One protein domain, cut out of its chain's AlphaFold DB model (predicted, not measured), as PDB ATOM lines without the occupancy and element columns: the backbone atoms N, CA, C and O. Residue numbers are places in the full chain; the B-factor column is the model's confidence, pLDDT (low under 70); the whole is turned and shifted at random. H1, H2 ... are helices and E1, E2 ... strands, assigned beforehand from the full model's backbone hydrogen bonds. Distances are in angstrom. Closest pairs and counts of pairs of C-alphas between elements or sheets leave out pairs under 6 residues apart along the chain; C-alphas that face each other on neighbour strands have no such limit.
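What this domain is: This is residues 2 to 67 of the 81 residues of the protein "Sulfur carrier protein adenylyltransferase ThiF" of Klebsiella pneumoniae (UniProt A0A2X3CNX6). A small three-strand sheet, a long hairpin E2-E3 with short E1 beside E2, has helix H1 packed over one face; a long unnamed tail, residues 47 to 67, follows E3. The 66 printed residues run E1, H1, E2, E3, in sheet order E1 E2 E3, mixed; the class is mixed, with under half of the residues in named elements. The whole is only just compact, close to loose, radius of gyration of the C-alphas 12.5 A, and elongated, spanning 44 by 27 by 22 A.

How they stand to each other: E1, residues 7 to 9, is parallel to E2, residues 31 to 37, at 17 degrees, with N 9 and O 32 2.8 A apart. H1, residues 14 to 26, is on the sheet at a height of 9.5 A, over E1 and E2, and runs along the strands, at 7 degrees to E2 on the local plane. The closest C-alphas of H1 and E2 are those of Cys 24 and Leu 31, 6.4 A. Every O i to N i+4 pair of H1 is within hydrogen-bond range. E1, H1, E2 form a strand-helix-strand unit, two parallel neighbour strands with a helix between, its crossover right-handed; H1 on one face makes two layers, helix and sheet. E3, residues 40 to 46, forms an antiparallel hairpin with E2, with N 35 and O 42 2.9 A apart.

Where its parts are: E1 begins at C-alpha 7 (143.640, 145.812, 97.805); H1 is 18.3 A long, E2 20.6 A, and E3, 20.5 A, ends at C-alpha 46 (140.120, 137.082, 94.894).

The domain as a whole: The two C-alphas farthest apart, of Phe 39 and Ser 67, are 43.9 A apart. The printed part has no cut, the three links are tight, and pLDDT is under 70 at residue 2 and residues 57 to 67.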
ATOM      1  N   ALA A   2     152.037 149.644  89.839       65.69
ATOM      2  CA  ALA A   2     150.902 149.608  90.755       65.69
ATOM      3  C   ALA A   2     151.436 149.898  92.164       65.69
ATOM      4  O   ALA A   2     152.558 149.515  92.487       65.69
ATOM      5  N   LYS A   3     150.696 150.686  92.944       85.31
ATOM      6  CA  LYS A   3     151.197 151.215  94.222       85.31
ATOM      7  C   LYS A   3     150.941 150.278  95.404       85.31
ATOM      8  O   LYS A   3     151.466 150.537  96.478       85.31
ATOM      9  N   ALA A   4     150.105 149.263  95.207       90.31
ATOM     10  CA  ALA A   4     149.656 148.344  96.235       90.31
ATOM     11  C   ALA A   4     149.851 146.907  95.754       90.31
ATOM     12  O   ALA A   4     149.546 146.601  94.602       90.31
ATOM     13  N   ASP A   5     150.327 146.054  96.655       94.75
ATOM     14  CA  ASP A   5     150.491 144.620  96.410       94.75
ATOM     15  C   ASP A   5     149.177 143.850  96.626       94.75
ATOM     16  O   ASP A   5     148.970 142.790  96.044       94.75
ATOM     17  N   VAL A   6     148.279 144.393  97.456       94.50
ATOM     18  CA  VAL A   6     146.947 143.855  97.762       94.50
ATOM     19  C   VAL A   6     145.982 145.019  97.987       94.50
ATOM     20  O   VAL A   6     146.353 146.035  98.580       94.50
ATOM     21  N   VAL A   7     144.734 144.868  97.548       96.25
ATOM     22  CA  VAL A   7     143.640 145.812  97.805       96.25
ATOM     23  C   VAL A   7     142.666 145.208  98.817       96.25
ATOM     24  O   VAL A   7     142.270 144.050  98.692       96.25
ATOM     25  N   LEU A   8     142.265 145.999  99.816       96.44
ATOM     26  CA  LEU A   8     141.221 145.645 100.781       96.44
ATOM     27  C   LEU A   8     139.966 146.478 100.493       96.44
ATOM     28  O   LEU A   8     140.019 147.707 100.525       96.44
ATOM     29  N   ASP A   9     138.849 145.816 100.224       94.94
ATOM     30  CA  ASP A   9     137.542 146.431 100.021       94.94
ATOM     31  C   ASP A   9     136.663 146.258 101.264       94.94
ATOM     32  O   ASP A   9     136.183 145.164 101.579       94.94
ATOM     33  N   CYS A  10     136.442 147.382 101.944       93.94
ATOM     34  CA  CYS A  10     135.591 147.506 103.125       93.94
ATOM     35  C   CYS A  10     134.384 148.420 102.856       93.94
ATOM     36  O   CYS A  10     133.865 149.049 103.778       93.94
ATOM     37  N   THR A  11     133.976 148.560 101.593       93.81
ATOM     38  CA  THR A  11     132.879 149.457 101.208       93.81
ATOM     39  C   THR A  11     131.519 148.830 101.507       93.81
ATOM     40  O   THR A  11     131.348 147.610 101.482       93.81
ATOM     41  N   ASP A  12     130.522 149.656 101.795       91.88
ATOM     42  CA  ASP A  12     129.189 149.243 102.253       91.88
ATOM     43  C   ASP A  12     128.157 149.094 101.123       91.88
ATOM     44  O   ASP A  12     127.012 148.714 101.365       91.88
ATOM     45  N   ASN A  13     128.549 149.360  99.875       87.38
ATOM     46  CA  ASN A  13     127.648 149.341  98.730       87.38
ATOM     47  C   ASN A  13     128.229 148.566  97.546       87.38
ATOM     48  O   ASN A  13     129.413 148.648  97.230       87.38
ATOM     49  N   MET A  14     127.360 147.843  96.840       89.69
ATOM     50  CA  MET A  14     127.772 146.944  95.761       89.69
ATOM     51  C   MET A  14     128.396 147.678  94.566       89.69
ATOM     52  O   MET A  14     129.300 147.143  93.935       89.69
ATOM     53  N   VAL A  15     127.957 148.902  94.256       90.88
ATOM     54  CA  VAL A  15     128.477 149.666  93.106       90.88
ATOM     55  C   VAL A  15     129.980 149.906  93.250       90.88
ATOM     56  O   VAL A  15     130.739 149.686  92.305       90.88
ATOM     57  N   THR A  16     130.421 150.280  94.451       91.81
ATOM     58  CA  THR A  16     131.839 150.530  94.723       91.81
ATOM     59  C   THR A  16     132.646 149.234  94.702       91.81
ATOM     60  O   THR A  16     133.705 149.196  94.073       91.81
ATOM     61  N   ARG A  17     132.116 148.141  95.272       93.31
ATOM     62  CA  ARG A  17     132.761 146.812  95.213       93.31
ATOM     63  C   ARG A  17     133.029 146.364  93.782       93.31
ATOM     64  O   ARG A  17     134.103 145.855  93.475       93.31
ATOM     65  N   GLN A  18     132.069 146.595  92.888       92.88
ATOM     66  CA  GLN A  18     132.195 146.253  91.471       92.88
ATOM     67  C   GLN A  18     133.257 147.101  90.763       92.88
ATOM     68  O   GLN A  18     134.067 146.562  90.008       92.88
ATOM     69  N   ALA A  19     133.305 148.406  91.041       92.69
ATOM     70  CA  ALA A  19     134.338 149.290  90.501       92.69
ATOM     71  C   ALA A  19     135.747 148.889  90.977       92.69
ATOM     72  O   ALA A  19     136.676 148.832  90.167       92.69
ATOM     73  N   ILE A  20     135.903 148.550  92.263       93.69
ATOM     74  CA  ILE A  20     137.171 148.074  92.836       93.69
ATOM     75  C   ILE A  20     137.580 146.735  92.213       93.69
ATOM     76  O   ILE A  20     138.723 146.593  91.779       93.69
ATOM     77  N   ASN A  21     136.660 145.773  92.111       93.75
ATOM     78  CA  ASN A  21     136.914 144.477  91.479       93.75
ATOM     79  C   ASN A  21     137.376 144.633  90.023       93.75
ATOM     80  O   ASN A  21     138.388 144.049  89.641       93.75
ATOM     81  N   ALA A  22     136.706 145.476  89.230       92.06
ATOM     82  CA  ALA A  22     137.108 145.744  87.850       92.06
ATOM     83  C   ALA A  22     138.528 146.333  87.759       92.06
ATOM     84  O   ALA A  22     139.308 145.929  86.895       92.06
ATOM     85  N   ALA A  23     138.891 147.242  88.669       92.31
ATOM     86  CA  ALA A  23     140.241 147.797  88.733       92.31
ATOM     87  C   ALA A  23     141.290 146.742  89.130       92.31
ATOM     88  O   ALA A  23     142.358 146.689  88.523       92.31
ATOM     89  N   CYS A  24     140.982 145.879  90.102       93.38
ATOM     90  CA  CYS A  24     141.875 144.814  90.564       93.38
ATOM     91  C   CYS A  24     142.131 143.765  89.475       93.38
ATOM     92  O   CYS A  24     143.277 143.374  89.264       93.38
ATOM     93  N   VAL A  25     141.090 143.381  88.725       91.62
ATOM     94  CA  VAL A  25     141.211 142.481  87.567       91.62
ATOM     95  C   VAL A  25     142.044 143.120  86.456       91.62
ATOM     96  O   VAL A  25     142.916 142.466  85.896       91.62
ATOM     97  N   ALA A  26     141.826 144.402  86.149       90.94
ATOM     98  CA  ALA A  26     142.588 145.101  85.111       90.94
ATOM     99  C   ALA A  26     144.076 145.296  85.462       90.94
ATOM    100  O   ALA A  26     144.901 145.449  84.561       90.94
ATOM    101  N   LEU A  27     144.413 145.328  86.754       91.81
ATOM    102  CA  LEU A  27     145.771 145.548  87.259       91.81
ATOM    103  C   LEU A  27     146.447 144.271  87.775       91.81
ATOM    104  O   LEU A  27     147.546 144.370  88.320       91.81
ATOM    105  N   ASP A  28     145.800 143.108  87.654       92.62
ATOM    106  CA  ASP A  28     146.246 141.838  88.244       92.62
ATOM    107  C   ASP A  28     146.667 141.982  89.720       92.62
ATOM    108  O   ASP A  28     147.667 141.426  90.174       92.62
ATOM    109  N   THR A  29     145.905 142.764  90.486       94.62
ATOM    110  CA  THR A  29     146.169 143.003  91.909       94.62
ATOM    111  C   THR A  29     145.187 142.192  92.758       94.62
ATOM    112  O   THR A  29     143.981 142.333  92.560       94.62
ATOM    113  N   PRO A  30     145.652 141.351  93.698       95.88
ATOM    114  CA  PRO A  30     144.786 140.629  94.628       95.88
ATOM    115  C   PRO A  30     143.813 141.545  95.382       95.88
ATOM    116  O   PRO A  30     144.196 142.619  95.849       95.88
ATOM    117  N   LEU A  31     142.575 141.082  95.549       95.81
ATOM    118  CA  LEU A  31     141.500 141.786  96.243       95.81
ATOM    119  C   LEU A  31     140.955 140.937  97.394       95.81
ATOM    120  O   LEU A  31     140.561 139.788  97.201       95.81
ATOM    121  N   VAL A  32     140.859 141.525  98.581       96.38
ATOM    122  CA  VAL A  32     140.115 140.964  99.715       96.38
ATOM    123  C   VAL A  32     138.899 141.847  99.953       96.38
ATOM    124  O   VAL A  32     139.056 143.035 100.207       96.38
ATOM    125  N   THR A  33     137.693 141.289  99.870       95.06
ATOM    126  CA  THR A  33     136.436 142.031 100.086       95.06
ATOM    127  C   THR A  33     135.657 141.431 101.247       95.06
ATOM    128  O   THR A  33     135.597 140.205 101.395       95.06
ATOM    129  N   ALA A  34     135.071 142.286 102.087       94.62
ATOM    130  CA  ALA A  34     134.284 141.864 103.240       94.62
ATOM    131  C   ALA A  34     133.032 142.728 103.445       94.62
ATOM    132  O   ALA A  34     133.017 143.921 103.154       94.62
ATOM    133  N   SER A  35     131.966 142.137 103.984       93.75
ATOM    134  CA  SER A  35     130.738 142.825 104.434       93.75
ATOM    135  C   SER A  35     130.293 142.280 105.775       93.75
ATOM    136  O   SER A  35     130.467 141.094 106.044       93.75
ATOM    137  N   ALA A  36     129.615 143.111 106.560       94.81
ATOM    138  CA  ALA A  36     128.894 142.672 107.743       94.81
ATOM    139  C   ALA A  36     127.554 143.402 107.870       94.81
ATOM    140  O   ALA A  36     127.452 144.581 107.534       94.81
ATOM    141  N   VAL A  37     126.538 142.692 108.357       93.94
ATOM    142  CA  VAL A  37     125.214 143.231 108.695       93.94
ATOM    143  C   VAL A  37     124.753 142.565 109.991       93.94
ATOM    144  O   VAL A  37     124.623 141.342 110.063       93.94
ATOM    145  N   GLY A  38     124.515 143.366 111.033       95.25
ATOM    146  CA  GLY A  38     124.210 142.854 112.370       95.25
ATOM    147  C   GLY A  38     125.350 141.981 112.905       95.25
ATOM    148  O   GLY A  38     126.485 142.435 113.002       95.25
ATOM    149  N   PHE A  39     125.048 140.718 113.219       96.25
ATOM    150  CA  PHE A  39     126.028 139.724 113.680       96.25
ATOM    151  C   PHE A  39     126.514 138.776 112.568       96.25
ATOM    152  O   PHE A  39     127.248 137.829 112.845       96.25
ATOM    153  N   GLY A  40     126.093 138.995 111.319       95.88
ATOM    154  CA  GLY A  40     126.495 138.194 110.164       95.88
ATOM    155  C   GLY A  40     127.569 138.889 109.337       95.88
ATOM    156  O   GLY A  40     127.530 140.107 109.161       95.88
ATOM    157  N   GLY A  41     128.505 138.113 108.792       94.06
ATOM    158  CA  GLY A  41     129.583 138.621 107.947       94.06
ATOM    159  C   GLY A  41     129.915 137.697 106.781       94.06
ATOM    160  O   GLY A  41     129.649 136.496 106.822       94.06
ATOM    161  N   GLN A  42     130.493 138.276 105.736       94.31
ATOM    162  CA  GLN A  42     131.002 137.585 104.557       94.31
ATOM    163  C   GLN A  42     132.403 138.107 104.236       94.31
ATOM    164  O   GLN A  42     132.660 139.303 104.364       94.31
ATOM    165  N   LEU A  43     133.288 137.209 103.805       94.69
ATOM    166  CA  LEU A  43     134.663 137.501 103.408       94.69
ATOM    167  C   LEU A  43     135.000 136.676 102.167       94.69
ATOM    168  O   LEU A  43     134.692 135.485 102.118       94.69
ATOM    169  N   MET A  44     135.660 137.294 101.193       94.00
ATOM    170  CA  MET A  44     136.155 136.611 100.004       94.00
ATOM    171  C   MET A  44     137.540 137.128  99.619       94.00
ATOM    172  O   MET A  44     137.822 138.323  99.718       94.00
ATOM    173  N   VAL A  45     138.392 136.212  99.160       95.44
ATOM    174  CA  VAL A  45     139.738 136.500  98.656       95.44
ATOM    175  C   VAL A  45     139.767 136.168  97.169       95.44
ATOM    176  O   VAL A  45     139.514 135.030  96.779       95.44
ATOM    177  N   LEU A  46     140.058 137.170  96.346       94.12
ATOM    178  CA  LEU A  46     140.120 137.082  94.894       94.12
ATOM    179  C   LEU A  46     141.557 137.334  94.451       94.12
ATOM    180  O   LEU A  46     142.091 138.429  94.627       94.12
ATOM    181  N   THR A  47     142.186 136.320  93.872       94.31
ATOM    182  CA  THR A  47     143.583 136.393  93.440       94.31
ATOM    183  C   THR A  47     143.714 136.098  91.948       94.31
ATOM    184  O   THR A  47     143.019 135.217  91.429       94.31
ATOM    185  N   PRO A  48     144.643 136.765  91.242       91.06
ATOM    186  CA  PRO A  48     145.108 136.292  89.944       91.06
ATOM    187  C   PRO A  48     145.627 134.841  90.055       91.06
ATOM    188  O   PRO A  48     146.207 134.481  91.084       91.06
ATOM    189  N   PRO A  49     145.446 133.986  89.031       93.00
ATOM    190  CA  PRO A  49     144.870 134.265  87.714       93.00
ATOM    191  C   PRO A  49     143.345 134.040  87.660       93.00
ATOM    192  O   PRO A  49     142.819 133.606  86.637       93.00
ATOM    193  N   TRP A  50     142.626 134.315  88.756       90.50
ATOM    194  CA  TRP A  50     141.158 134.311  88.821       90.50
ATOM    195  C   TRP A  50     140.530 132.931  88.568       90.50
ATOM    196  O   TRP A  50     139.428 132.820  88.035       90.50
ATOM    197  N   THR A  51     141.221 131.857  88.969       89.44
ATOM    198  CA  THR A  51     140.777 130.463  88.744       89.44
ATOM    199  C   THR A  51     139.472 130.127  89.455       89.44
ATOM    200  O   THR A  51     138.709 129.295  88.978       89.44
ATOM    201  N   GLN A  52     139.218 130.790  90.584       86.94
ATOM    202  CA  GLN A  52     137.995 130.651  91.375       86.94
ATOM    203  C   GLN A  52     136.928 131.685  90.972       86.94
ATOM    204  O   GLN A  52     135.916 131.836  91.651       86.94
ATOM    205  N   GLY A  53     137.157 132.404  89.870       85.31
ATOM    206  CA  GLY A  53     136.340 133.524  89.429       85.31
ATOM    207  C   GLY A  53     136.750 134.858  90.058       85.31
ATOM    208  O   GLY A  53     137.714 134.969  90.815       85.31
ATOM    209  N   CYS A  54     135.998 135.890  89.697       84.31
ATOM    210  CA  CYS A  54     136.047 137.223  90.288       84.31
ATOM    211  C   CYS A  54     134.634 137.604  90.742       84.31
ATOM    212  O   CYS A  54     133.667 136.909  90.409       84.31
ATOM    213  N   LEU A  55     134.495 138.700  91.491       80.31
ATOM    214  CA  LEU A  55     133.166 139.200  91.829       80.31
ATOM    215  C   LEU A  55     132.436 139.536  90.517       80.31
ATOM    216  O   LEU A  55     132.965 140.265  89.676       80.31
ATOM    217  N   SER A  56     131.262 138.945  90.295       73.56
ATOM    218  CA  SER A  56     130.558 139.051  89.018       73.56
ATOM    219  C   SER A  56     130.084 140.482  88.771       73.56
ATOM    220  O   SER A  56     129.255 141.012  89.510       73.56
ATOM    221  N   LEU A  57     130.597 141.102  87.706       59.28
ATOM    222  CA  LEU A  57     130.121 142.395  87.216       59.28
ATOM    223  C   LEU A  57     128.695 142.228  86.662       59.28
ATOM    224  O   LEU A  57     128.477 141.327  85.846       59.28
ATOM    225  N   PRO A  58     127.712 143.075  87.024       49.03
ATOM    226  CA  PRO A  58     126.500 143.175  86.226       49.03
ATOM    227  C   PRO A  58     126.906 143.652  84.827       49.03
ATOM    228  O   PRO A  58     127.662 144.612  84.681       49.03
ATOM    229  N   VAL A  59     126.459 142.939  83.794       43.62
ATOM    230  CA  VAL A  59     126.830 143.187  82.397       43.62
ATOM    231  C   VAL A  59     126.449 144.608  81.954       43.62
ATOM    232  O   VAL A  59     125.343 144.872  81.501       43.62
ATOM    233  N   ALA A  60     127.400 145.533  82.019       40.44
ATOM    234  CA  ALA A  60     127.502 146.619  81.055       40.44
ATOM    235  C   ALA A  60     128.592 146.186  80.070       40.44
ATOM    236  O   ALA A  60     129.781 146.210  80.377       40.44
ATOM    237  N   GLY A  61     128.160 145.646  78.931       35.50
ATOM    238  CA  GLY A  61     128.996 144.906  77.995       35.50
ATOM    239  C   GLY A  61     130.270 145.639  77.575       35.50
ATOM    240  O   GLY A  61     130.243 146.564  76.770       35.50
ATOM    241  N   LYS A  62     131.408 145.134  78.043       34.03
ATOM    242  CA  LYS A  62     132.634 145.025  77.257       34.03
ATOM    243  C   LYS A  62     133.516 143.998  77.948       34.03
ATOM    244  O   LYS A  62     134.018 144.248  79.038       34.03
ATOM    245  N   ALA A  63     133.731 142.853  77.302       41.22
ATOM    246  CA  ALA A  63     134.971 142.126  77.524       41.22
ATOM    247  C   ALA A  63     136.084 143.161  77.334       41.22
ATOM    248  O   ALA A  63     136.209 143.728  76.243       41.22
ATOM    249  N   MET A  64     136.785 143.519  78.412       44.28
ATOM    250  CA  MET A  64     137.887 144.460  78.322       44.28
ATOM    251  C   MET A  64     138.940 143.777  77.460       44.28
ATOM    252  O   MET A  64     139.640 142.859  77.885       44.28
ATOM    253  N   ASN A  65     138.963 144.158  76.186       36.16
ATOM    254  CA  ASN A  65     140.036 143.797  75.291       36.16
ATOM    255  C   ASN A  65     141.343 144.218  75.974       36.16
ATOM    256  O   ASN A  65     141.426 145.289  76.578       36.16
ATOM    257  N   ARG A  66     142.393 143.401  75.851       44.78
ATOM    258  CA  ARG A  66     143.757 143.711  76.332       44.78
ATOM    259  C   ARG A  66     144.398 144.916  75.607       44.78
ATOM    260  O   ARG A  66     145.610 145.055  75.557       44.78
ATOM    261  N   SER A  67     143.568 145.766  75.006       39.56
ATOM    262  CA  SER A  67     143.870 146.934  74.189       39.56
ATOM    263  C   SER A  67     143.253 148.209  74.768       39.56
ATOM    264  O   SER A  67     143.381 149.260  74.143       39.56
TER     265      SER A  67